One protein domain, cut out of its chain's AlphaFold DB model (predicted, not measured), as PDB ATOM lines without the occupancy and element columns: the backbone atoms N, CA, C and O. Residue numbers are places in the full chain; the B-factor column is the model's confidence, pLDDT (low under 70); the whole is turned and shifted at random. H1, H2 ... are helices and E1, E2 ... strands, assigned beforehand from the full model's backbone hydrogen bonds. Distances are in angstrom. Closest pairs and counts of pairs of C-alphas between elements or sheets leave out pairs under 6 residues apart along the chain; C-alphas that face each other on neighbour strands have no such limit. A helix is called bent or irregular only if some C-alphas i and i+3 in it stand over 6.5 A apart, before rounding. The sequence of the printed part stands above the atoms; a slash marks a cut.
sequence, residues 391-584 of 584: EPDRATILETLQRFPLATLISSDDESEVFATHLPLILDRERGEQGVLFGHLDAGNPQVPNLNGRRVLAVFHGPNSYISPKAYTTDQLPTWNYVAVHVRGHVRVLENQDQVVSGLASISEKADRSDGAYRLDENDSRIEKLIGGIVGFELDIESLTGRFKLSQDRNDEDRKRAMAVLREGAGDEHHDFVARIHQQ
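Overview. This is residues 391 to 584 of the 584 residues of the protein "L-lysine N6-monooxygenase MbtG" of Streptomyces sp. TSRI0281 (UniProt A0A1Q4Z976). One long, strongly curled sheet of seven strands wraps round the first helix, H1. H2 covers E7 and E4 towards one end of the long axis, and H4 lies over E5 and E6 on the same face towards the other end, where H5 folds back along H4 as a helical hairpin and only grazes the sheet. The printed part has 194 residues, with five named helices and seven named strands in the order H1 E1 E2 E3 E4 E5 E6 H2 H3 E7 H4 H5, mixed in class. The sheet, order E2 E1 E5 E6 E7 E4 E3, is antiparallel throughout. The whole is only just compact, close to loose, with a radius of gyration of the C-alphas of 19.2 A and spans of 60 by 48 by 29 A.

Along the chain. Find C-alpha 394 at (171.844, 310.770, 256.986); from there H1 runs to residue 403. Next come E1, residues 406 to 412, E2, 418 to 424, E3, 426 to 428, and E4, 436 to 442. E5, residues 455 to 467, is 35.1 A long and bends by 60 degrees at 463; E6, 479 to 493, 39.7 A, bends by 63 degrees at 490. H2 holds residues 497 to 511, 20.9 A; H3, 527 to 533, is only just irregular, with C-alphas 529 and 532 6.9 A apart. E7, residues 534 to 549, 35.6 A, begins at (191.225, 334.478, 265.393) and bends by 83 degrees at 542. H4 spans 556 to 570, 20.7 A, and H5, 572 to 582, ends at (160.923, 309.188, 267.879); H5 is irregular, C-alphas 573 and 576 being 7.5 A apart.

Arrangement. Look first at the folded sheet, one sheet bent back into two leaves: E2 E1 E5 E6 face E4 E3, with E7 as the hinge. In the hairpin E5 and E6, N 458 and O 487 are 2.8 A apart; between E6 and E7, N 486 and O 545 are 2.9 A apart, both within hydrogen-bond range. The sheet curls round H1; C-alphas 397 and 546 are the closest of H1 and E7, 5.7 A. H2, height over the sheet 8.3 A, runs across the strands, and H2 and H3 only just touch, with 3 pairs of C-alphas within 8 A, the closest Gln 497 and Ile 531, 7.2 A. H4, height 8.8 A, touches H5 at a shallow tilt of 27 degrees, opposite ways, closest at C-alphas 567 and 575, 5.7 A; H5 only grazes the sheet. Every O i to N i+4 pair is within hydrogen-bond range in H1, H2 and H4, against 5 of 7 in H5 and 1 of 3 in H3, where 2 of 4 O i to N i+3 pairs are.

Size, cuts and confidence. The C-alphas of Asp 475 and Ser 525, the two farthest apart, are 62.9 A apart. The printed part has no cut; E4 to E5, E5 to E6 and H2 to H3 are long links. Mean pLDDT of the printed part is 90.5, and residue 584, the chain's last, is under 70.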
ATOM      1  N   GLU A 391     172.176 306.007 264.328       92.62
ATOM      2  CA  GLU A 391     171.169 306.618 263.456       92.62
ATOM      3  C   GLU A 391     171.554 306.371 261.988       92.62
ATOM      4  O   GLU A 391     172.596 306.873 261.554       92.62
ATOM      5  N   PRO A 392     170.781 305.587 261.214       89.44
ATOM      6  CA  PRO A 392     171.097 305.321 259.814       89.44
ATOM      7  C   PRO A 392     170.671 306.454 258.868       89.44
ATOM      8  O   PRO A 392     171.202 306.543 257.757       89.44
ATOM      9  N   ASP A 393     169.718 307.311 259.255       92.31
ATOM     10  CA  ASP A 393     169.225 308.377 258.389       92.31
ATOM     11  C   ASP A 393     170.193 309.564 258.363       92.31
ATOM     12  O   ASP A 393     170.248 310.421 259.255       92.31
ATOM     13  N   ARG A 394     170.935 309.657 257.258       91.50
ATOM     14  CA  ARG A 394     171.844 310.770 256.986       91.50
ATOM     15  C   ARG A 394     171.140 312.127 257.068       91.50
ATOM     16  O   ARG A 394     171.763 313.088 257.515       91.50
ATOM     17  N   ALA A 395     169.878 312.242 256.646       92.19
ATOM     18  CA  ALA A 395     169.165 313.517 256.705       92.19
ATOM     19  C   ALA A 395     168.983 313.980 258.160       92.19
ATOM     20  O   ALA A 395     169.263 315.140 258.464       92.19
ATOM     21  N   THR A 396     168.624 313.060 259.062       94.31
ATOM     22  CA  THR A 396     168.551 313.307 260.509       94.31
ATOM     23  C   THR A 396     169.905 313.707 261.100       94.31
ATOM     24  O   THR A 396     169.976 314.652 261.890       94.31
ATOM     25  N   ILE A 397     170.994 313.042 260.700       95.12
ATOM     26  CA  ILE A 397     172.350 313.386 261.154       95.12
ATOM     27  C   ILE A 397     172.713 314.820 260.752       95.12
ATOM     28  O   ILE A 397     173.125 315.612 261.598       95.12
ATOM     29  N   LEU A 398     172.533 315.178 259.477       93.50
ATOM     30  CA  LEU A 398     172.864 316.517 258.980       93.50
ATOM     31  C   LEU A 398     171.975 317.599 259.607       93.50
ATOM     32  O   LEU A 398     172.467 318.678 259.925       93.50
ATOM     33  N   GLU A 399     170.691 317.311 259.835       92.44
ATOM     34  CA  GLU A 399     169.801 318.224 260.557       92.44
ATOM     35  C   GLU A 399     170.276 318.453 261.999       92.44
ATOM     36  O   GLU A 399     170.221 319.581 262.485       92.44
ATOM     37  N   THR A 400     170.806 317.420 262.663       94.44
ATOM     38  CA  THR A 400     171.369 317.545 264.017       94.44
ATOM     39  C   THR A 400     172.557 318.509 264.030       94.44
ATOM     40  O   THR A 400     172.604 319.400 264.874       94.44
ATOM     41  N   LEU A 401     173.476 318.395 263.062       94.75
ATOM     42  CA  LEU A 401     174.610 319.323 262.929       94.75
ATOM     43  C   LEU A 401     174.150 320.777 262.739       94.75
ATOM     44  O   LEU A 401     174.762 321.700 263.265       94.75
ATOM     45  N   GLN A 402     173.071 320.981 261.978       91.00
ATOM     46  CA  GLN A 402     172.543 322.313 261.674       91.00
ATOM     47  C   GLN A 402     171.766 322.937 262.839       91.00
ATOM     48  O   GLN A 402     171.858 324.146 263.038       91.00
ATOM     49  N   ARG A 403     170.990 322.139 263.585       90.56
ATOM     50  CA  ARG A 403     170.197 322.619 264.729       90.56
ATOM     51  C   ARG A 403     171.036 322.829 265.986       90.56
ATOM     52  O   ARG A 403     170.723 323.720 266.765       90.56
ATOM     53  N   PHE A 404     172.096 322.043 266.168       93.31
ATOM     54  CA  PHE A 404     172.930 322.056 267.371       93.31
ATOM     55  C   PHE A 404     174.400 322.354 267.033       93.31
ATOM     56  O   PHE A 404     175.252 321.490 267.225       93.31
ATOM     57  N   PRO A 405     174.733 323.555 266.518       93.19
ATOM     58  CA  PRO A 405     176.041 323.835 265.917       93.19
ATOM     59  C   PRO A 405     177.203 323.936 266.916       93.19
ATOM     60  O   PRO A 405     178.357 323.959 266.496       93.19
ATOM     61  N   LEU A 406     176.937 324.033 268.224       94.62
ATOM     62  CA  LEU A 406     177.989 324.071 269.240       94.62
ATOM     63  C   LEU A 406     178.590 322.669 269.414       94.62
ATOM     64  O   LEU A 406     177.964 321.774 269.984       94.62
ATOM     65  N   ALA A 407     179.819 322.496 268.940       97.69
ATOM     66  CA  ALA A 407     180.534 321.232 268.968       97.69
ATOM     67  C   ALA A 407     181.731 321.274 269.926       97.69
ATOM     68  O   ALA A 407     182.258 322.335 270.262       97.69
ATOM     69  N   THR A 408     182.196 320.096 270.332       98.50
ATOM     70  CA  THR A 408     183.508 319.904 270.955       98.50
ATOM     71  C   THR A 408     184.485 319.407 269.897       98.50
ATOM     72  O   THR A 408     184.355 318.272 269.438       98.50
ATOM     73  N   LEU A 409     185.451 320.236 269.507       98.19
ATOM     74  CA  LEU A 409     186.529 319.871 268.591       98.19
ATOM     75  C   LEU A 409     187.695 319.274 269.375       98.19
ATOM     76  O   LEU A 409     188.264 319.933 270.242       98.19
ATOM     77  N   ILE A 410     188.058 318.046 269.033       98.19
ATOM     78  CA  ILE A 410     189.102 317.259 269.680       98.19
ATOM     79  C   ILE A 410     190.208 316.990 268.664       98.19
ATOM     80  O   ILE A 410     189.955 316.452 267.581       98.19
ATOM     81  N   SER A 411     191.436 317.341 269.025       96.00
ATOM     82  CA  SER A 411     192.644 317.078 268.239       96.00
ATOM     83  C   SER A 411     193.777 316.631 269.158       96.00
ATOM     84  O   SER A 411     193.706 316.840 270.368       96.00
ATOM     85  N   SER A 412     194.832 316.054 268.589       92.38
ATOM     86  CA  SER A 412     196.074 315.783 269.312       92.38
ATOM     87  C   SER A 412     197.275 316.380 268.591       92.38
ATOM     88  O   SER A 412     197.227 316.585 267.373       92.38
ATOM     89  N   ASP A 413     198.340 316.657 269.335       88.31
ATOM     90  CA  ASP A 413     199.639 316.991 268.755       88.31
ATOM     91  C   ASP A 413     200.459 315.732 268.409       88.31
ATOM     92  O   ASP A 413     199.970 314.599 268.489       88.31
ATOM     93  N   ASP A 414     201.702 315.939 267.970       80.56
ATOM     94  CA  ASP A 414     202.628 314.864 267.596       80.56
ATOM     95  C   ASP A 414     203.183 314.091 268.806       80.56
ATOM     96  O   ASP A 414     203.673 312.972 268.644       80.56
ATOM     97  N   GLU A 415     203.063 314.641 270.017       81.19
ATOM     98  CA  GLU A 415     203.421 313.977 271.279       81.19
ATOM     99  C   GLU A 415     202.241 313.191 271.878       81.19
ATOM    100  O   GLU A 415     202.373 312.559 272.925       81.19
ATOM    101  N   SER A 416     201.111 313.136 271.160       83.75
ATOM    102  CA  SER A 416     199.855 312.499 271.573       83.75
ATOM    103  C   SER A 416     199.125 313.196 272.728       83.75
ATOM    104  O   SER A 416     198.227 312.591 273.320       83.75
ATOM    105  N   GLU A 417     199.442 314.459 273.023       90.94
ATOM    106  CA  GLU A 417     198.656 315.260 273.963       90.94
ATOM    107  C   GLU A 417     197.312 315.628 273.327       90.94
ATOM    108  O   GLU A 417     197.242 315.993 272.151       90.94
ATOM    109  N   VAL A 418     196.222 315.508 274.091       94.88
ATOM    110  CA  VAL A 418     194.852 315.705 273.594       94.88
ATOM    111  C   VAL A 418     194.314 317.061 274.021       94.88
ATOM    112  O   VAL A 418     194.267 317.396 275.202       94.88
ATOM    113  N   PHE A 419     193.787 317.799 273.052       95.88
ATOM    114  CA  PHE A 419     193.160 319.095 273.252       95.88
ATOM    115  C   PHE A 419     191.674 319.035 272.910       95.88
ATOM    116  O   PHE A 419     191.265 318.324 271.989       95.88
ATOM    117  N   ALA A 420     190.870 319.820 273.626       97.50
ATOM    118  CA  ALA A 420     189.447 319.962 273.364       97.50
ATOM    119  C   ALA A 420     189.015 321.428 273.486       97.50
ATOM    120  O   ALA A 420     189.268 322.064 274.509       97.50
ATOM    121  N   THR A 421     188.310 321.934 272.475       97.88
ATOM    122  CA  THR A 421     187.701 323.271 272.494       97.88
ATOM    123  C   THR A 421     186.228 323.186 272.121       97.88
ATOM    124  O   THR A 421     185.851 322.463 271.198       97.88
ATOM    125  N   HIS A 422     185.385 323.935 272.831       97.94
ATOM    126  CA  HIS A 422     183.979 324.108 272.481       97.94
ATOM    127  C   HIS A 422     183.825 325.309 271.550       97.94
ATOM    128  O   HIS A 422     184.200 326.420 271.924       97.94
ATOM    129  N   LEU A 423     183.279 325.097 270.355       95.62
ATOM    130  CA  LEU A 423     183.054 326.166 269.387       95.62
ATOM    131  C   LEU A 423     181.892 325.854 268.432       95.62
ATOM    132  O   LEU A 423     181.589 324.682 268.194       95.62
ATOM    133  N   PRO A 424     181.245 326.882 267.860       94.25
ATOM    134  CA  PRO A 424     180.303 326.692 266.769       94.25
ATOM    135  C   PRO A 424     181.007 326.164 265.516       94.25
ATOM    136  O   PRO A 424     182.002 326.738 265.070       94.25
ATOM    137  N   LEU A 425     180.455 325.105 264.927       95.38
ATOM    138  CA  LEU A 425     180.849 324.581 263.624       95.38
ATOM    139  C   LEU A 425     179.645 324.597 262.689       95.38
ATOM    140  O   LEU A 425     178.607 324.002 262.974       95.38
ATOM    141  N   ILE A 426     179.789 325.277 261.559       93.06
ATOM    142  CA  ILE A 426     178.692 325.514 260.629       93.06
ATOM    143  C   ILE A 426     178.852 324.656 259.386       93.06
ATOM    144  O   ILE A 426     179.846 324.750 258.672       93.06
ATOM    145  N   LEU A 427     177.832 323.844 259.113       93.38
ATOM    146  CA  LEU A 427     177.792 322.966 257.953       93.38
ATOM    147  C   LEU A 427     177.489 323.736 256.663       93.38
ATOM    148  O   LEU A 427     176.501 324.476 256.562       93.38
ATOM    149  N   ASP A 428     178.316 323.479 255.660       90.69
ATOM    150  CA  ASP A 428     178.054 323.710 254.251       90.69
ATOM    151  C   ASP A 428     177.877 322.351 253.555       90.69
ATOM    152  O   ASP A 428     178.752 321.487 253.596       90.69
ATOM    153  N   ARG A 429     176.696 322.139 252.968       88.31
ATOM    154  CA  ARG A 429     176.322 320.876 252.312       88.31
ATOM    155  C   ARG A 429     176.680 320.853 250.832       88.31
ATOM    156  O   ARG A 429     176.626 319.787 250.231       88.31
ATOM    157  N   GLU A 430     176.959 322.013 250.247       86.38
ATOM    158  CA  GLU A 430     177.185 322.163 248.808       86.38
ATOM    159  C   GLU A 430     178.663 321.972 248.446       86.38
ATOM    160  O   GLU A 430     179.011 321.825 247.275       86.38
ATOM    161  N   ARG A 431     179.535 321.937 249.460       83.94
ATOM    162  CA  ARG A 431     180.980 321.763 249.331       83.94
ATOM    163  C   ARG A 431     181.424 320.418 249.900       83.94
ATOM    164  O   ARG A 431     180.962 320.004 250.960       83.94
ATOM    165  N   GLY A 432     182.367 319.774 249.211       82.56
ATOM    166  CA  GLY A 432     182.879 318.449 249.572       82.56
ATOM    167  C   GLY A 432     181.873 317.321 249.310       82.56
ATOM    168  O   GLY A 432     180.678 317.548 249.150       82.56
ATOM    169  N   GLU A 433     182.349 316.076 249.263       81.44
ATOM    170  CA  GLU A 433     181.484 314.909 249.019       81.44
ATOM    171  C   GLU A 433     180.533 314.636 250.199       81.44
ATOM    172  O   GLU A 433     179.374 314.265 250.021       81.44
ATOM    173  N   GLN A 434     181.020 314.857 251.424       84.88
ATOM    174  CA  GLN A 434     180.287 314.605 252.666       84.88
ATOM    175  C   GLN A 434     179.791 315.892 253.355       84.88
ATOM    176  O   GLN A 434     179.076 315.796 254.356       84.88
ATOM    177  N   GLY A 435     180.119 317.069 252.810       91.81
ATOM    178  CA  GLY A 435     179.966 318.377 253.453       91.81
ATOM    179  C   GLY A 435     181.288 318.923 254.008       91.81
ATOM    180  O   GLY A 435     182.248 318.177 254.211       91.81
ATOM    181  N   VAL A 436     181.318 320.224 254.295       94.75
ATOM    182  CA  VAL A 436     182.438 320.917 254.954       94.75
ATOM    183  C   VAL A 436     181.908 321.680 256.166       94.75
ATOM    184  O   VAL A 436     180.844 322.296 256.104       94.75
ATOM    185  N   LEU A 437     182.634 321.640 257.281       96.12
ATOM    186  CA  LEU A 437     182.334 322.445 258.468       96.12
ATOM    187  C   LEU A 437     183.275 323.648 258.540       96.12
ATOM    188  O   LEU A 437     184.483 323.485 258.427       96.12
ATOM    189  N   PHE A 438     182.733 324.839 258.780       95.50
ATOM    190  CA  PHE A 438     183.520 326.042 259.057       95.50
ATOM    191  C   PHE A 438     183.507 326.372 260.552       95.50
ATOM    192  O   PHE A 438     182.452 326.325 261.189       95.50
ATOM    193  N   GLY A 439     184.664 326.754 261.091       95.00
ATOM    194  CA  GLY A 439     184.827 327.218 262.465       95.00
ATOM    195  C   GLY A 439     185.988 328.197 262.607       95.00
ATOM    196  O   GLY A 439     186.768 328.409 261.679       95.00
ATOM    197  N   HIS A 440     186.117 328.799 263.786       95.50
ATOM    198  CA  HIS A 440     187.284 329.604 264.135       95.50
ATOM    199  C   HIS A 440     187.684 329.390 265.593       95.50
ATOM    200  O   HIS A 440     186.850 329.072 266.441       95.50
ATOM    201  N   LEU A 441     188.969 329.578 265.875       95.88
ATOM    202  CA  LEU A 441     189.549 329.539 267.215       95.88
ATOM    203  C   LEU A 441     190.198 330.881 267.541       95.88
ATOM    204  O   LEU A 441     190.584 331.621 266.641       95.88
ATOM    205  N   ASP A 442     190.358 331.164 268.830       95.56
ATOM    206  CA  ASP A 442     191.276 332.209 269.288       95.56
ATOM    207  C   ASP A 442     192.704 331.878 268.822       95.56
ATOM    208  O   ASP A 442     193.133 330.725 268.907       95.56
ATOM    209  N   ALA A 443     193.441 332.871 268.323       93.88
ATOM    210  CA  ALA A 443     194.788 332.670 267.791       93.88
ATOM    211  C   ALA A 443     195.791 332.145 268.840       93.88
ATOM    212  O   ALA A 443     196.784 331.517 268.475       93.88
ATOM    213  N   GLY A 444     195.537 332.370 270.134       95.56
ATOM    214  CA  GLY A 444     196.318 331.840 271.250       95.56
ATOM    215  C   GLY A 444     195.904 330.438 271.711       95.56
ATOM    216  O   GLY A 444     196.491 329.920 272.662       95.56
ATOM    217  N   ASN A 445     194.901 329.812 271.086       96.44
ATOM    218  CA  ASN A 445     194.465 328.468 271.454       96.44
ATOM    219  C   ASN A 445     195.570 327.430 271.145       96.44
ATOM    220  O   ASN A 445     196.076 327.401 270.019       96.44
ATOM    221  N   PRO A 446     195.920 326.534 272.089       94.31
ATOM    222  CA  PRO A 446     197.013 325.574 271.915       94.31
ATOM    223  C   PRO A 446     196.783 324.551 270.791       94.31
ATOM    224  O   PRO A 446     197.736 323.910 270.355       94.31
ATOM    225  N   GLN A 447     195.555 324.412 270.277       95.56
ATOM    226  CA  GLN A 447     195.270 323.575 269.110       95.56
ATOM    227  C   GLN A 447     195.819 324.171 267.809       95.56
ATOM    228  O   GLN A 447     196.204 323.413 266.923       95.56
ATOM    229  N   VAL A 448     195.878 325.505 267.686       95.12
ATOM    230  CA  VAL A 448     196.166 326.215 266.425       95.12
ATOM    231  C   VAL A 448     197.479 325.782 265.756       95.12
ATOM    232  O   VAL A 448     197.428 325.464 264.565       95.12
ATOM    233  N   PRO A 449     198.632 325.699 266.457       92.81
ATOM    234  CA  PRO A 449     199.909 325.373 265.818       92.81
ATOM    235  C   PRO A 449     199.925 324.009 265.115       92.81
ATOM    236  O   PRO A 449     200.642 323.834 264.136       92.81
ATOM    237  N   ASN A 450     199.118 323.061 265.599       92.00
ATOM    238  CA  ASN A 450     199.107 321.669 265.146       92.00
ATOM    239  C   ASN A 450     197.828 321.285 264.388       92.00
ATOM    240  O   ASN A 450     197.616 320.099 264.113       92.00
ATOM    241  N   LEU A 451     196.965 322.261 264.083       93.38
ATOM    242  CA  LEU A 451     195.634 322.002 263.543       93.38
ATOM    243  C   LEU A 451     195.637 321.748 262.029       93.38
ATOM    244  O   LEU A 451     194.864 320.926 261.548       93.38
ATOM    245  N   ASN A 452     196.482 322.439 261.260       95.25
ATOM    246  CA  ASN A 452     196.446 322.356 259.797       95.25
ATOM    247  C   ASN A 452     196.860 320.966 259.279       95.25
ATOM    248  O   ASN A 452     197.880 320.421 259.692       95.25
ATOM    249  N   GLY A 453     196.077 320.396 258.363       91.12
ATOM    250  CA  GLY A 453     196.255 319.043 257.828       91.12
ATOM    251  C   GLY A 453     195.918 317.920 258.815       91.12
ATOM    252  O   GLY A 453     195.993 316.745 258.454       91.12
ATOM    253  N   ARG A 454     195.545 318.246 260.059       92.50
ATOM    254  CA  ARG A 454     195.312 317.261 261.116       92.50
ATOM    255  C   ARG A 454     193.939 316.622 260.964       92.50
ATOM    256  O   ARG A 454     192.941 317.303 260.729       92.50
ATOM    257  N   ARG A 455     193.881 315.307 261.177       95.25
ATOM    258  CA  ARG A 455     192.623 314.581 261.349       95.25
ATOM    259  C   ARG A 455     192.074 314.814 262.757       95.25
ATOM    260  O   ARG A 455     192.785 314.592 263.735       95.25
ATOM    261  N   VAL A 456     190.819 315.235 262.868       96.94
ATOM    262  CA  VAL A 456     190.180 315.632 264.136       96.94
ATOM    263  C   VAL A 456     188.843 314.921 264.348       96.94
ATOM    264  O   VAL A 456     188.278 314.338 263.420       96.94
ATOM    265  N   LEU A 457     188.325 314.987 265.577       97.69
ATOM    266  CA  LEU A 457     186.968 314.574 265.934       97.69
ATOM    267  C   LEU A 457     186.179 315.791 266.426       97.69
ATOM    268  O   LEU A 457     186.540 316.385 267.435       97.69
ATOM    269  N   ALA A 458     185.073 316.126 265.771       97.94
ATOM    270  CA  ALA A 458     184.091 317.075 266.283       97.94
ATOM    271  C   ALA A 458     182.863 316.327 266.822       97.94
ATOM    272  O   ALA A 458     182.280 315.493 266.127       97.94
ATOM    273  N   VAL A 459     182.468 316.612 268.063       98.19
ATOM    274  CA  VAL A 459     181.281 316.027 268.704       98.19
ATOM    275  C   VAL A 459     180.207 317.094 268.845       98.19
ATOM    276  O   VAL A 459     180.386 318.054 269.590       98.19
ATOM    277  N   PHE A 460     179.095 316.910 268.145       97.81
ATOM    278  CA  PHE A 460     177.906 317.752 268.234       97.81
ATOM    279  C   PHE A 460     176.944 317.159 269.259       97.81
ATOM    280  O   PHE A 460     176.698 315.948 269.255       97.81
ATOM    281  N   HIS A 461     176.390 318.017 270.112       94.88
ATOM    282  CA  HIS A 461     175.543 317.618 271.236       94.88
ATOM    283  C   HIS A 461     174.105 318.058 270.978       94.88
ATOM    284  O   HIS A 461     173.811 319.248 270.966       94.88
ATOM    285  N   GLY A 462     173.212 317.094 270.766       94.12
ATOM    286  CA  GLY A 462     171.778 317.333 270.662       94.12
ATOM    287  C   GLY A 462     171.060 317.229 272.016       94.12
ATOM    288  O   GLY A 462     171.696 317.209 273.078       94.12
ATOM    289  N   PRO A 463     169.720 317.117 271.998       94.62
ATOM    290  CA  PRO A 463     168.921 316.989 273.206       94.62
ATOM    291  C   PRO A 463     169.334 315.771 274.019       94.62
ATOM    292  O   PRO A 463     169.614 314.698 273.474       94.62
ATOM    293  N   ASN A 464     169.354 315.928 275.337       94.69
ATOM    294  CA  ASN A 464     169.688 314.854 276.252       94.69
ATOM    295  C   ASN A 464     168.971 315.043 277.594       94.69
ATOM    296  O   ASN A 464     168.792 316.170 278.043       94.69
ATOM    297  N   SER A 465     168.569 313.937 278.220       95.06
ATOM    298  CA  SER A 465     167.847 313.942 279.495       95.06
ATOM    299  C   SER A 465     168.127 312.679 280.301       95.06
ATOM    300  O   SER A 465     168.174 311.566 279.766       95.06
ATOM    301  N   TYR A 466     168.210 312.841 281.620       94.88
ATOM    302  CA  TYR A 466     168.107 311.734 282.563       94.88
ATOM    303  C   TYR A 466     166.667 311.213 282.625       94.88
ATOM    304  O   TYR A 466     165.730 311.973 282.868       94.88
ATOM    305  N   ILE A 467     166.494 309.905 282.462       94.62
ATOM    306  CA  ILE A 467     165.201 309.232 282.548       94.62
ATOM    307  C   ILE A 467     165.131 308.483 283.878       94.62
ATOM    308  O   ILE A 467     165.805 307.471 284.093       94.62
ATOM    309  N   SER A 468     164.310 309.011 284.784       93.44
ATOM    310  CA  SER A 468     164.039 308.402 286.087       93.44
ATOM    311  C   SER A 468     163.203 307.126 285.930       93.44
ATOM    312  O   SER A 468     162.271 307.130 285.126       93.44
ATOM    313  N   PRO A 469     163.414 306.081 286.759       92.94
ATOM    314  CA  PRO A 469     162.560 304.894 286.802       92.94
ATOM    315  C   PRO A 469     161.069 305.212 286.941       92.94
ATOM    316  O   PRO A 469     160.226 304.507 286.403       92.94
ATOM    317  N   LYS A 470     160.737 306.326 287.611       92.38
ATOM    318  CA  LYS A 470     159.356 306.799 287.797       92.38
ATOM    319  C   LYS A 470     158.647 307.170 286.491       92.38
ATOM    320  O   LYS A 470     157.426 307.291 286.491       92.38
ATOM    321  N   ALA A 471     159.395 307.411 285.414       90.06
ATOM    322  CA  ALA A 471     158.830 307.712 284.107       90.06
ATOM    323  C   ALA A 471     158.289 306.455 283.408       90.06
ATOM    324  O   ALA A 471     157.484 306.592 282.494       90.06
ATOM    325  N   TYR A 472     158.695 305.255 283.827       91.75
ATOM    326  CA  TYR A 472     158.315 303.996 283.192       91.75
ATOM    327  C   TYR A 472     157.078 303.361 283.842       91.75
ATOM    328  O   TYR A 472     156.761 303.613 285.005       91.75
ATOM    329  N   THR A 473     156.360 302.539 283.080       88.94
ATOM    330  CA  THR A 473     155.286 301.665 283.569       88.94
ATOM    331  C   THR A 473     155.792 300.302 284.017       88.94
ATOM    332  O   THR A 473     155.082 299.606 284.743       88.94
ATOM    333  N   THR A 474     157.012 299.926 283.624       89.62
ATOM    334  CA  THR A 474     157.676 298.689 284.049       89.62
ATOM    335  C   THR A 474     158.853 298.952 284.992       89.62
ATOM    336  O   THR A 474     159.317 300.082 285.133       89.62
ATOM    337  N   ASP A 475     159.332 297.900 285.663       89.88
ATOM    338  CA  ASP A 475     160.471 297.976 286.582       89.88
ATOM    339  C   ASP A 475     161.790 298.120 285.802       89.88
ATOM    340  O   ASP A 475     162.375 297.141 285.336       89.88
ATOM    341  N   GLN A 476     162.217 299.367 285.591       89.00
ATOM    342  CA  GLN A 476     163.403 299.731 284.814       89.00
ATOM    343  C   GLN A 476     164.419 300.488 285.671       89.00
ATOM    344  O   GLN A 476     164.072 301.333 286.496       89.00
ATOM    345  N   LEU A 477     165.702 300.252 285.403       90.94
ATOM    346  CA  LEU A 477     166.786 301.064 285.953       90.94
ATOM    347  C   LEU A 477     166.859 302.438 285.259       90.94
ATOM    348  O   LEU A 477     166.450 302.566 284.100       90.94
ATOM    349  N   PRO A 478     167.400 303.471 285.936       91.25
ATOM    350  CA  PRO A 478     167.585 304.784 285.327       91.25
ATOM    351  C   PRO A 478     168.491 304.729 284.093       91.25
ATOM    352  O   PRO A 478     169.424 303.929 284.024       91.25
ATOM    353  N   THR A 479     168.273 305.640 283.147       92.56
ATOM    354  CA  THR A 479     169.138 305.800 281.968       92.56
ATOM    355  C   THR A 479     169.316 307.272 281.604       92.56
ATOM    356  O   THR A 479     168.625 308.142 282.122       92.56
ATOM    357  N   TRP A 480     170.250 307.551 280.699       94.06
ATOM    358  CA  TRP A 480     170.387 308.840 280.028       94.06
ATOM    359  C   TRP A 480     170.063 308.646 278.554       94.06
ATOM    360  O   TRP A 480     170.704 307.814 277.896       94.06
ATOM    361  N   ASN A 481     169.070 309.379 278.061       95.31
ATOM    362  CA  ASN A 481     168.796 309.466 276.634       95.31
ATOM    363  C   ASN A 481     169.532 310.674 276.062       95.31
ATOM    364  O   ASN A 481     169.577 311.722 276.702       95.31
ATOM    365  N   TYR A 482     170.120 310.529 274.882       95.31
ATOM    366  CA  TYR A 482     170.842 311.610 274.222       95.31
ATOM    367  C   TYR A 482     170.886 311.435 272.709       95.31
ATOM    368  O   TYR A 482     170.821 310.320 272.181       95.31
ATOM    369  N   VAL A 483     171.068 312.568 272.042       96.31
ATOM    370  CA  VAL A 483     171.403 312.692 270.629       96.31
ATOM    371  C   VAL A 483     172.813 313.266 270.536       96.31
ATOM    372  O   VAL A 483     173.091 314.312 271.116       96.31
ATOM    373  N   ALA A 484     173.709 312.598 269.816       96.94
ATOM    374  CA  ALA A 484     175.034 313.128 269.511       96.94
ATOM    375  C   ALA A 484     175.440 312.767 268.081       96.94
ATOM    376  O   ALA A 484     175.058 311.712 267.572       96.94
ATOM    377  N   VAL A 485     176.248 313.610 267.442       96.94
ATOM    378  CA  VAL A 485     176.862 313.298 266.144       96.94
ATOM    379  C   VAL A 485     178.367 313.450 266.253       96.94
ATOM    380  O   VAL A 485     178.875 314.487 266.667       96.94
ATOM    381  N   HIS A 486     179.079 312.393 265.879       96.62
ATOM    382  CA  HIS A 486     180.529 312.390 265.776       96.62
ATOM    383  C   HIS A 486     180.910 312.630 264.317       96.62
ATOM    384  O   HIS A 486     180.485 311.881 263.437       96.62
ATOM    385  N   VAL A 487     181.717 313.657 264.075       97.00
ATOM    386  CA  VAL A 487     182.251 314.008 262.759       97.00
ATOM    387  C   VAL A 487     183.757 313.820 262.791       97.00
ATOM    388  O   VAL A 487     184.430 314.409 263.636       97.00
ATOM    389  N   ARG A 488     184.297 313.007 261.886       96.88
ATOM    390  CA  ARG A 488     185.745 312.926 261.659       96.88
ATOM    391  C   ARG A 488     186.082 313.536 260.317       96.88
ATOM    392  O   ARG A 488     185.299 313.428 259.377       96.88
ATOM    393  N   GLY A 489     187.241 314.168 260.238       96.06
ATOM    394  CA  GLY A 489     187.681 314.835 259.023       96.06
ATOM    395  C   GLY A 489     189.051 315.469 259.178       96.06
ATOM    396  O   GLY A 489     189.644 315.407 260.257       96.06
ATOM    397  N   HIS A 490     189.530 316.087 258.104       96.38
ATOM    398  CA  HIS A 490     190.819 316.773 258.076       96.38
ATOM    399  C   HIS A 490     190.615 318.281 258.106       96.38
ATOM    400  O   HIS A 490     189.756 318.812 257.403       96.38
ATOM    401  N   VAL A 491     191.399 318.967 258.934       97.44
ATOM    402  CA  VAL A 491     191.325 320.420 259.045       97.44
ATOM    403  C   VAL A 491     192.234 321.086 258.021       97.44
ATOM    404  O   VAL A 491     193.393 320.714 257.862       97.44
ATOM    405  N   ARG A 492     191.723 322.135 257.386       96.00
ATOM    406  CA  ARG A 492     192.470 323.090 256.579       96.00
ATOM    407  C   ARG A 492     192.350 324.468 257.213       96.00
ATOM    408  O   ARG A 492     191.273 325.061 257.232       96.00
ATOM    409  N   VAL A 493     193.456 324.978 257.744       96.19
ATOM    410  CA  VAL A 493     193.514 326.345 258.276       96.19
ATOM    411  C   VAL A 493     193.449 327.333 257.111       96.19
ATOM    412  O   VAL A 493     194.053 327.113 256.060       96.19
ATOM    413  N   LEU A 494     192.675 328.404 257.274       93.69
ATOM    414  CA  LEU A 494     192.496 329.424 256.249       93.69
ATOM    415  C   LEU A 494     193.569 330.502 256.395       93.69
ATOM    416  O   LEU A 494     193.636 331.197 257.405       93.69
ATOM    417  N   GLU A 495     194.396 330.652 255.364       85.00
ATOM    418  CA  GLU A 495     195.462 331.661 255.327       85.00
ATOM    419  C   GLU A 495     194.948 333.040 254.883       85.00
ATOM    420  O   GLU A 495     195.542 334.067 255.210       85.00
ATOM    421  N   ASN A 496     193.836 333.076 254.140       86.06
ATOM    422  CA  ASN A 496     193.244 334.309 253.633       86.06
ATOM    423  C   ASN A 496     192.170 334.839 254.599       86.06
ATOM    424  O   ASN A 496     191.162 334.172 254.844       86.06
ATOM    425  N   GLN A 497     192.360 336.066 255.091       84.19
ATOM    426  CA  GLN A 497     191.421 336.741 255.988       84.19
ATOM    427  C   GLN A 497     190.035 336.947 255.364       84.19
ATOM    428  O   GLN A 497     189.047 336.796 256.077       84.19
ATOM    429  N   ASP A 498     189.934 337.175 254.052       86.06
ATOM    430  CA  ASP A 498     188.645 337.328 253.362       86.06
ATOM    431  C   ASP A 498     187.798 336.051 253.486       86.06
ATOM    432  O   ASP A 498     186.593 336.106 253.715       86.06
ATOM    433  N   GLN A 499     188.439 334.876 253.426       86.69
ATOM    434  CA  GLN A 499     187.749 333.592 253.597       86.69
ATOM    435  C   GLN A 499     187.231 333.412 255.027       86.69
ATOM    436  O   GLN A 499     186.154 332.850 255.230       86.69
ATOM    437  N   VAL A 500     187.977 333.906 256.021       89.44
ATOM    438  CA  VAL A 500     187.539 333.893 257.421       89.44
ATOM    439  C   VAL A 500     186.344 334.829 257.607       89.44
ATOM    440  O   VAL A 500     185.374 334.441 258.255       89.44
ATOM    441  N   VAL A 501     186.370 336.020 257.003       88.50
ATOM    442  CA  VAL A 501     185.273 337.000 257.064       88.50
ATOM    443  C   VAL A 501     183.996 336.461 256.419       88.50
ATOM    444  O   VAL A 501     182.952 336.477 257.071       88.50
ATOM    445  N   SER A 502     184.066 335.901 255.208       86.12
ATOM    446  CA  SER A 502     182.894 335.282 254.568       86.12
ATOM    447  C   SER A 502     182.363 334.085 255.361       86.12
ATOM    448  O   SER A 502     181.152 333.888 255.482       86.12
ATOM    449  N   GLY A 503     183.256 333.302 255.976       85.88
ATOM    450  CA  GLY A 503     182.862 332.243 256.899       85.88
ATOM    451  C   GLY A 503     182.097 332.785 258.113       85.88
ATOM    452  O   GLY A 503     181.013 332.290 258.424       85.88
ATOM    453  N   LEU A 504     182.603 333.841 258.765       86.81
ATOM    454  CA  LEU A 504     181.936 334.518 259.887       86.81
ATOM    455  C   LEU A 504     180.569 335.099 259.496       86.81
ATOM    456  O   LEU A 504     179.619 334.991 260.276       86.81
ATOM    457  N   ALA A 505     180.450 335.671 258.296       85.81
ATOM    458  CA  ALA A 505     179.176 336.148 257.766       85.81
ATOM    459  C   ALA A 505     178.163 334.997 257.641       85.81
ATOM    460  O   ALA A 505     177.025 335.129 258.098       85.81
ATOM    461  N   SER A 506     178.602 333.827 257.155       81.19
ATOM    462  CA  SER A 506     177.769 332.618 257.097       81.19
ATOM    463  C   SER A 506     177.338 332.119 258.484       81.19
ATOM    464  O   SER A 506     176.193 331.692 258.649       81.19
ATOM    465  N   ILE A 507     178.210 332.205 259.504       82.00
ATOM    466  CA  ILE A 507     177.826 331.898 260.896       82.00
ATOM    467  C   ILE A 507     176.720 332.852 261.354       82.00
ATOM    468  O   ILE A 507     175.689 332.393 261.841       82.00
ATOM    469  N   SER A 508     176.916 334.163 261.178       82.69
ATOM    470  CA  SER A 508     175.947 335.188 261.586       82.69
ATOM    471  C   SER A 508     174.584 334.978 260.927       82.69
ATOM    472  O   SER A 508     173.559 335.131 261.587       82.69
ATOM    473  N   GLU A 509     174.563 334.619 259.642       81.56
ATOM    474  CA  GLU A 509     173.333 334.354 258.898       81.56
ATOM    475  C   GLU A 509     172.594 333.110 259.407       81.56
ATOM    476  O   GLU A 509     171.372 333.119 259.566       81.56
ATOM    477  N   LYS A 510     173.335 332.030 259.680       77.25
ATOM    478  CA  LYS A 510     172.756 330.740 260.075       77.25
ATOM    479  C   LYS A 510     172.380 330.670 261.557       77.25
ATOM    480  O   LYS A 510     171.467 329.910 261.879       77.25
ATOM    481  N   ALA A 511     173.049 331.433 262.424       76.38
ATOM    482  CA  ALA A 511     172.853 331.405 263.874       76.38
ATOM    483  C   ALA A 511     171.574 332.117 264.343       76.38
ATOM    484  O   ALA A 511     170.959 331.669 265.305       76.38
ATOM    485  N   ASP A 512     171.155 333.192 263.670       77.69
ATOM    486  CA  ASP A 512     169.941 333.935 264.022       77.69
ATOM    487  C   ASP A 512     169.082 334.174 262.776       77.69
ATOM    488  O   ASP A 512     169.474 334.892 261.855       77.69
ATOM    489  N   ARG A 513     167.904 333.544 262.731       71.38
ATOM    490  CA  ARG A 513     166.944 333.637 261.618       71.38
ATOM    491  C   ARG A 513     165.767 334.568 261.918       71.38
ATOM    492  O   ARG A 513     164.788 334.550 261.175       71.38
ATOM    493  N   SER A 514     165.828 335.329 263.010       78.56
ATOM    494  CA  SER A 514     164.777 336.277 263.377       78.56
ATOM    495  C   SER A 514     164.712 337.469 262.415       78.56
ATOM    496  O   SER A 514     165.679 337.809 261.725       78.56
ATOM    497  N   ASP A 515     163.538 338.096 262.337       73.25
ATOM    498  CA  ASP A 515     163.354 339.291 261.516       73.25
ATOM    499  C   ASP A 515     164.142 340.467 262.120       73.25
ATOM    500  O   ASP A 515     164.028 340.755 263.312       73.25
ATOM    501  N   GLY A 516     164.978 341.120 261.307       76.19
ATOM    502  CA  GLY A 516     165.918 342.149 261.768       76.19
ATOM    503  C   GLY A 516     167.186 341.629 262.466       76.19
ATOM    504  O   GLY A 516     167.900 342.434 263.069       76.19
ATOM    505  N   ALA A 517     167.480 340.325 262.390       82.75
ATOM    506  CA  ALA A 517     168.701 339.734 262.940       82.75
ATOM    507  C   ALA A 517     169.975 340.418 262.420       82.75
ATOM    508  O   ALA A 517     170.056 340.862 261.270       82.75
ATOM    509  N   TYR A 518     171.009 340.449 263.264       85.38
ATOM    510  CA  TYR A 518     172.311 340.971 262.866       85.38
ATOM    511  C   TYR A 518     172.894 340.151 261.707       85.38
ATOM    512  O   TYR A 518     172.882 338.913 261.699       85.38
ATOM    513  N   ARG A 519     173.432 340.868 260.724       86.06
ATOM    514  CA  ARG A 519     174.209 340.322 259.618       86.06
ATOM    515  C   ARG A 519     175.529 341.066 259.591       86.06
ATOM    516  O   ARG A 519     175.541 342.295 259.611       86.06
ATOM    517  N   LEU A 520     176.624 340.315 259.604       84.62
ATOM    518  CA  LEU A 520     177.951 340.896 259.475       84.62
ATOM    519  C   LEU A 520     178.075 341.521 258.081       84.62
ATOM    520  O   LEU A 520     177.987 340.811 257.083       84.62
ATOM    521  N   ASP A 521     178.264 342.837 258.024       85.94
ATOM    522  CA  ASP A 521     178.726 343.500 256.807       85.94
ATOM    523  C   ASP A 521     180.212 343.179 256.645       85.94
ATOM    524  O   ASP A 521     181.024 343.550 257.494       85.94
ATOM    525  N   GLU A 522     180.568 342.469 255.575       84.56
ATOM    526  CA  GLU A 522     181.952 342.083 255.284       84.56
ATOM    527  C   GLU A 522     182.883 343.303 255.134       84.56
ATOM    528  O   GLU A 522     184.090 343.174 255.312       84.56
ATOM    529  N   ASN A 523     182.329 344.498 254.881       84.31
ATOM    530  CA  ASN A 523     183.076 345.755 254.773       84.31
ATOM    531  C   ASN A 523     183.126 346.560 256.084       84.31
ATOM    532  O   ASN A 523     183.549 347.721 256.086       84.31
ATOM    533  N   ASP A 524     182.673 346.001 257.210       84.81
ATOM    534  CA  ASP A 524     182.698 346.705 258.487       84.81
ATOM    535  C   ASP A 524     184.142 346.979 258.938       84.81
ATOM    536  O   ASP A 524     184.905 346.073 259.270       84.81
ATOM    537  N   SER A 525     184.502 348.263 259.035       83.75
ATOM    538  CA  SER A 525     185.833 348.739 259.455       83.75
ATOM    539  C   SER A 525     186.344 348.192 260.801       83.75
ATOM    540  O   SER A 525     187.530 348.308 261.115       83.75
ATOM    541  N   ARG A 526     185.474 347.616 261.642       84.81
ATOM    542  CA  ARG A 526     185.862 346.969 262.904       84.81
ATOM    543  C   ARG A 526     186.504 345.596 262.687       84.81
ATOM    544  O   ARG A 526     187.267 345.168 263.553       84.81
ATOM    545  N   ILE A 527     186.231 344.934 261.558       85.81
ATOM    546  CA  ILE A 527     186.752 343.601 261.218       85.81
ATOM    547  C   ILE A 527     188.278 343.619 261.166       85.81
ATOM    548  O   ILE A 527     188.907 342.788 261.816       85.81
ATOM    549  N   GLU A 528     188.876 344.617 260.507       81.00
ATOM    550  CA  GLU A 528     190.338 344.754 260.377       81.00
ATOM    551  C   GLU A 528     191.070 344.712 261.729       81.00
ATOM    552  O   GLU A 528     192.192 344.222 261.826       81.00
ATOM    553  N   LYS A 529     190.430 345.200 262.802       81.06
ATOM    554  CA  LYS A 529     191.018 345.246 264.150       81.06
ATOM    555  C   LYS A 529     190.859 343.949 264.940       81.06
ATOM    556  O   LYS A 529     191.609 343.741 265.889       81.06
ATOM    557  N   LEU A 530     189.867 343.126 264.606       83.62
ATOM    558  CA  LEU A 530     189.481 341.944 265.384       83.62
ATOM    559  C   LEU A 530     189.886 340.633 264.703       83.62
ATOM    560  O   LEU A 530     190.162 339.656 265.392       83.62
ATOM    561  N   ILE A 531     189.970 340.618 263.369       86.69
ATOM    562  CA  ILE A 531     190.201 339.402 262.579       86.69
ATOM    563  C   ILE A 531     191.549 338.739 262.885       86.69
ATOM    564  O   ILE A 531     191.645 337.518 262.891       86.69
ATOM    565  N   GLY A 532     192.577 339.524 263.224       85.06
ATOM    566  CA  GLY A 532     193.897 339.002 263.597       85.06
ATOM    567  C   GLY A 532     193.928 338.252 264.934       85.06
ATOM    568  O   GLY A 532     194.919 337.590 265.227       85.06
ATOM    569  N   GLY A 533     192.871 338.352 265.748       90.88
ATOM    570  CA  GLY A 533     192.742 337.622 267.012       90.88
ATOM    571  C   GLY A 533     192.206 336.199 266.857       90.88
ATOM    572  O   GLY A 533     192.153 335.466 267.843       90.88
ATOM    573  N   ILE A 534     191.808 335.795 265.648       93.94
ATOM    574  CA  ILE A 534     191.225 334.478 265.393       93.94
ATOM    575  C   ILE A 534     191.917 333.761 264.236       93.94
ATOM    576  O   ILE A 534     192.509 334.375 263.352       93.94
ATOM    577  N   VAL A 535     191.787 332.439 264.225       95.38
ATOM    578  CA  VAL A 535     192.219 331.566 263.135       95.38
ATOM    579  C   VAL A 535     191.004 330.795 262.634       95.38
ATOM    580  O   VAL A 535     190.443 329.966 263.353       95.38
ATOM    581  N   GLY A 536     190.579 331.100 261.408       95.94
ATOM    582  CA  GLY A 536     189.510 330.376 260.726       95.94
ATOM    583  C   GLY A 536     190.019 329.072 260.119       95.94
ATOM    584  O   GLY A 536     191.158 328.988 259.658       95.94
ATOM    585  N   PHE A 537     189.171 328.052 260.103       97.12
ATOM    586  CA  PHE A 537     189.492 326.769 259.498       97.12
ATOM    587  C   PHE A 537     188.255 326.111 258.890       97.12
ATOM    588  O   PHE A 537     187.114 326.374 259.277       97.12
ATOM    589  N   GLU A 538     188.510 325.218 257.944       96.50
ATOM    590  CA  GLU A 538     187.527 324.292 257.401       96.50
ATOM    591  C   GLU A 538     187.863 322.867 257.830       96.50
ATOM    592  O   GLU A 538     189.029 322.504 257.948       96.50
ATOM    593  N   LEU A 539     186.840 322.061 258.073       97.38
ATOM    594  CA  LEU A 539     186.940 320.640 258.361       97.38
ATOM    595  C   LEU A 539     186.235 319.881 257.236       97.38
ATOM    596  O   LEU A 539     185.001 319.858 257.168       97.38
ATOM    597  N   ASP A 540     187.033 319.274 256.363       96.44
ATOM    598  CA  ASP A 540     186.561 318.402 255.293       96.44
ATOM    599  C   ASP A 540     186.085 317.083 255.908       96.44
ATOM    600  O   ASP A 540     186.873 316.343 256.509       96.44
ATOM    601  N   ILE A 541     184.783 316.806 255.805       96.44
ATOM    602  CA  ILE A 541     184.162 315.657 256.469       96.44
ATOM    603  C   ILE A 541     184.604 314.360 255.783       96.44
ATOM    604  O   ILE A 541     184.374 314.148 254.596       96.44
ATOM    605  N   GLU A 542     185.188 313.460 256.566       94.25
ATOM    606  CA  GLU A 542     185.545 312.100 256.158       94.25
ATOM    607  C   GLU A 542     184.430 311.120 256.543       94.25
ATOM    608  O   GLU A 542     184.001 310.305 255.727       94.25
ATOM    609  N   SER A 543     183.924 311.210 257.778       92.44
ATOM    610  CA  SER A 543     182.851 310.337 258.260       92.44
ATOM    611  C   SER A 543     181.921 311.007 259.269       92.44
ATOM    612  O   SER A 543     182.298 311.913 260.016       92.44
ATOM    613  N   LEU A 544     180.672 310.532 259.273       93.12
ATOM    614  CA  LEU A 544     179.577 310.993 260.122       93.12
ATOM    615  C   LEU A 544     178.953 309.800 260.840       93.12
ATOM    616  O   LEU A 544     178.544 308.834 260.201       93.12
ATOM    617  N   THR A 545     178.825 309.884 262.161       93.56
ATOM    618  CA  THR A 545     178.179 308.841 262.966       93.56
ATOM    619  C   THR A 545     177.184 309.464 263.938       93.56
ATOM    620  O   THR A 545     177.583 310.115 264.905       93.56
ATOM    621  N   GLY A 546     175.887 309.245 263.707       94.25
ATOM    622  CA  GLY A 546     174.835 309.603 264.659       94.25
ATOM    623  C   GLY A 546     174.730 308.563 265.773       94.25
ATOM    624  O   GLY A 546     174.537 307.382 265.502       94.25
ATOM    625  N   ARG A 547     174.879 308.994 267.028       94.19
ATOM    626  CA  ARG A 547     174.787 308.165 268.238       94.19
ATOM    627  C   ARG A 547     173.559 308.568 269.045       94.19
ATOM    628  O   ARG A 547     173.591 309.543 269.795       94.19
ATOM    629  N   PHE A 548     172.458 307.866 268.815       94.81
ATOM    630  CA  PHE A 548     171.134 308.205 269.324       94.81
ATOM    631  C   PHE A 548     170.725 307.133 270.328       94.81
ATOM    632  O   PHE A 548     170.372 306.013 269.961       94.81
ATOM    633  N   LYS A 549     170.781 307.451 271.621       93.62
ATOM    634  CA  LYS A 549     170.309 306.558 272.684       93.62
ATOM    635  C   LYS A 549     168.973 307.085 273.184       93.62
ATOM    636  O   LYS A 549     168.930 308.053 273.929       93.62
ATOM    637  N   LEU A 550     167.892 306.445 272.761       93.69
ATOM    638  CA  LEU A 550     166.512 306.910 272.928       93.69
ATOM    639  C   LEU A 550     165.632 305.854 273.621       93.69
ATOM    640  O   LEU A 550     164.415 305.846 273.456       93.69
ATOM    641  N   SER A 551     166.237 304.955 274.409       90.94
ATOM    642  CA  SER A 551     165.558 303.822 275.066       90.94
ATOM    643  C   SER A 551     164.918 302.825 274.078       90.94
ATOM    644  O   SER A 551     163.836 302.298 274.326       90.94
ATOM    645  N   GLN A 552     165.585 302.555 272.948       87.31
ATOM    646  CA  GLN A 552     165.114 301.635 271.898       87.31
ATOM    647  C   GLN A 552     164.992 300.169 272.356       87.31
ATOM    648  O   GLN A 552     164.381 299.354 271.677       87.31
ATOM    649  N   ASP A 553     165.580 299.824 273.499       86.50
ATOM    650  CA  ASP A 553     165.520 298.510 274.139       86.50
ATOM    651  C   ASP A 553     164.342 298.359 275.123       86.50
ATOM    652  O   ASP A 553     164.252 297.360 275.838       86.50
ATOM    653  N   ARG A 554     163.451 299.355 275.202       88.06
ATOM    654  CA  ARG A 554     162.246 299.344 276.046       88.06
ATOM    655  C   ARG A 554     160.999 299.013 275.228       88.06
ATOM    656  O   ARG A 554     160.996 299.117 274.005       88.06
ATOM    657  N   ASN A 555     159.922 298.627 275.918       90.75
ATOM    658  CA  ASN A 555     158.615 298.475 275.275       90.75
ATOM    659  C   ASN A 555     158.096 299.834 274.756       90.75
ATOM    660  O   ASN A 555     158.579 300.896 275.155       90.75
ATOM    661  N   ASP A 556     157.088 299.803 273.885       90.06
ATOM    662  CA  ASP A 556     156.587 301.008 273.217       90.06
ATOM    663  C   ASP A 556     156.033 302.077 274.168       90.06
ATOM    664  O   ASP A 556     156.166 303.270 273.885       90.06
ATOM    665  N   GLU A 557     155.397 301.686 275.274       92.25
ATOM    666  CA  GLU A 557     154.853 302.648 276.237       92.25
ATOM    667  C   GLU A 557     155.980 303.347 277.005       92.25
ATOM    668  O   GLU A 557     156.002 304.574 277.108       92.25
ATOM    669  N   ASP A 558     156.962 302.579 277.470       92.06
ATOM    670  CA  ASP A 558     158.128 303.079 278.191       92.06
ATOM    671  C   ASP A 558     159.017 303.954 277.310       92.06
ATOM    672  O   ASP A 558     159.488 305.006 277.752       92.06
ATOM    673  N   ARG A 559     159.193 303.580 276.038       92.44
ATOM    674  CA  ARG A 559     159.916 304.391 275.052       92.44
ATOM    675  C   ARG A 559     159.222 305.735 274.822       92.44
ATOM    676  O   ARG A 559     159.879 306.773 274.878       92.44
ATOM    677  N   LYS A 560     157.891 305.746 274.661       92.00
ATOM    678  CA  LYS A 560     157.096 306.984 274.526       92.00
ATOM    679  C   LYS A 560     157.251 307.905 275.733       92.00
ATOM    680  O   LYS A 560     157.409 309.113 275.562       92.00
ATOM    681  N   ARG A 561     157.227 307.352 276.950       92.88
ATOM    682  CA  ARG A 561     157.394 308.135 278.185       92.88
ATOM    683  C   ARG A 561     158.814 308.678 278.331       92.88
ATOM    684  O   ARG A 561     158.975 309.851 278.655       92.88
ATOM    685  N   ALA A 562     159.832 307.881 278.011       92.56
ATOM    686  CA  ALA A 562     161.216 308.352 277.987       92.56
ATOM    687  C   ALA A 562     161.429 309.477 276.962       92.56
ATOM    688  O   ALA A 562     162.136 310.445 277.242       92.56
ATOM    689  N   MET A 563     160.786 309.393 275.794       92.44
ATOM    690  CA  MET A 563     160.854 310.445 274.778       92.44
ATOM    691  C   MET A 563     160.083 311.708 275.160       92.44
ATOM    692  O   MET A 563     160.513 312.799 274.797       92.44
ATOM    693  N   ALA A 564     159.003 311.600 275.938       91.88
ATOM    694  CA  ALA A 564     158.341 312.773 276.509       91.88
ATOM    695  C   ALA A 564     159.279 313.543 277.458       91.88
ATOM    696  O   ALA A 564     159.391 314.758 277.334       91.88
ATOM    697  N   VAL A 565     160.021 312.831 278.316       92.81
ATOM    698  CA  VAL A 565     161.030 313.431 279.212       92.81
ATOM    699  C   VAL A 565     162.204 314.035 278.426       92.81
ATOM    700  O   VAL A 565     162.705 315.103 278.777       92.81
ATOM    701  N   LEU A 566     162.648 313.385 277.342       92.69
ATOM    702  CA  LEU A 566     163.667 313.959 276.456       92.69
ATOM    703  C   LEU A 566     163.173 315.245 275.785       92.69
ATOM    704  O   LEU A 566     163.916 316.217 275.704       92.69
ATOM    705  N   ARG A 567     161.916 315.254 275.331       92.00
ATOM    706  CA  ARG A 567     161.290 316.413 274.693       92.00
ATOM    707  C   ARG A 567     161.203 317.596 275.653       92.00
ATOM    708  O   ARG A 567     161.623 318.679 275.280       92.00
ATOM    709  N   GLU A 568     160.740 317.372 276.881       88.06
ATOM    710  CA  GLU A 568     160.683 318.411 277.921       88.06
ATOM    711  C   GLU A 568     162.067 319.000 278.240       88.06
ATOM    712  O   GLU A 568     162.187 320.201 278.466       88.06
ATOM    713  N   GLY A 569     163.120 318.177 278.218       84.12
ATOM    714  CA  GLY A 569     164.497 318.635 278.425       84.12
ATOM    715  C   GLY A 569     165.126 319.359 277.227       84.12
ATOM    716  O   GLY A 569     166.133 320.040 277.403       84.12
ATOM    717  N   ALA A 570     164.556 319.231 276.025       84.00
ATOM    718  CA  ALA A 570     165.101 319.806 274.794       84.00
ATOM    719  C   ALA A 570     164.784 321.300 274.608       84.00
ATOM    720  O   ALA A 570     165.456 321.956 273.819       84.00
ATOM    721  N   GLY A 571     163.771 321.826 275.304       80.81
ATOM    722  CA  GLY A 571     163.235 323.170 275.074       80.81
ATOM    723  C   GLY A 571     162.231 323.233 273.912       80.81
ATOM    724  O   GLY A 571     162.271 322.427 272.978       80.81
ATOM    725  N   ASP A 572     161.320 324.212 273.972       80.81
ATOM    726  CA  ASP A 572     160.152 324.306 273.077       80.81
ATOM    727  C   ASP A 572     160.522 324.372 271.583       80.81
ATOM    728  O   ASP A 572     159.824 323.806 270.739       80.81
ATOM    729  N   GLU A 573     161.648 325.007 271.248       81.56
ATOM    730  CA  GLU A 573     162.148 325.192 269.876       81.56
ATOM    731  C   GLU A 573     162.687 323.912 269.209       81.56
ATOM    732  O   GLU A 573     162.962 323.896 268.007       81.56
ATOM    733  N   HIS A 574     162.832 322.823 269.968       87.50
ATOM    734  CA  HIS A 574     163.344 321.539 269.475       87.50
ATOM    735  C   HIS A 574     162.336 320.392 269.621       87.50
ATOM    736  O   HIS A 574     162.645 319.236 269.316       87.50
ATOM    737  N   HIS A 575     161.107 320.689 270.057       88.94
ATOM    738  CA  HIS A 575     160.052 319.691 270.235       88.94
ATOM    739  C   HIS A 575     159.685 318.955 268.940       88.94
ATOM    740  O   HIS A 575     159.389 317.758 268.982       88.94
ATOM    741  N   ASP A 576     159.704 319.647 267.800       90.00
ATOM    742  CA  ASP A 576     159.433 319.071 266.481       90.00
ATOM    743  C   ASP A 576     160.513 318.054 266.075       90.00
ATOM    744  O   ASP A 576     160.190 316.956 265.617       90.00
ATOM    745  N   PHE A 577     161.785 318.374 266.329       91.69
ATOM    746  CA  PHE A 577     162.919 317.487 266.082       91.69
ATOM    747  C   PHE A 577     162.825 316.216 266.928       91.69
ATOM    748  O   PHE A 577     162.879 315.113 266.381       91.69
ATOM    749  N   VAL A 578     162.598 316.351 268.242       90.38
ATOM    750  CA  VAL A 578     162.465 315.197 269.149       90.38
ATOM    751  C   VAL A 578     161.267 314.318 268.765       90.38
ATOM    752  O   VAL A 578     161.353 313.091 268.820       90.38
ATOM    753  N   ALA A 579     160.154 314.920 268.335       87.94
ATOM    754  CA  ALA A 579     158.986 314.176 267.869       87.94
ATOM    755  C   ALA A 579     159.266 313.390 266.577       87.94
ATOM    756  O   ALA A 579     158.786 312.264 266.443       87.94
ATOM    757  N   ARG A 580     160.047 313.960 265.650       88.81
ATOM    758  CA  ARG A 580     160.409 313.327 264.376       88.81
ATOM    759  C   ARG A 580     161.324 312.119 264.577       88.81
ATOM    760  O   ARG A 580     161.015 311.049 264.064       88.81
ATOM    761  N   ILE A 581     162.390 312.256 265.372       89.81
ATOM    762  CA  ILE A 581     163.353 311.162 265.621       89.81
ATOM    763  C   ILE A 581     162.767 310.022 266.471       89.81
ATOM    764  O   ILE A 581     163.315 308.931 266.499       89.81
ATOM    765  N   HIS A 582     161.647 310.247 267.167       83.31
ATOM    766  CA  HIS A 582     160.923 309.188 267.879       83.31
ATOM    767  C   HIS A 582     160.106 308.273 266.949       83.31
ATOM    768  O   HIS A 582     159.783 307.149 267.328       83.31
ATOM    769  N   GLN A 583     159.696 308.770 265.775       72.06
ATOM    770  CA  GLN A 583     158.868 308.017 264.820       72.06
ATOM    771  C   GLN A 583     159.688 307.101 263.898       72.06
ATOM    772  O   GLN A 583     159.090 306.299 263.178       72.06
ATOM    773  N   GLN A 584     161.015 307.245 263.922       59.03
ATOM    774  CA  GLN A 584     161.996 306.363 263.285       59.03
ATOM    775  C   GLN A 584     162.235 305.134 264.179       59.03
ATOM    776  O   GLN A 584     162.373 304.029 263.609       59.03
TER     777      GLN A 584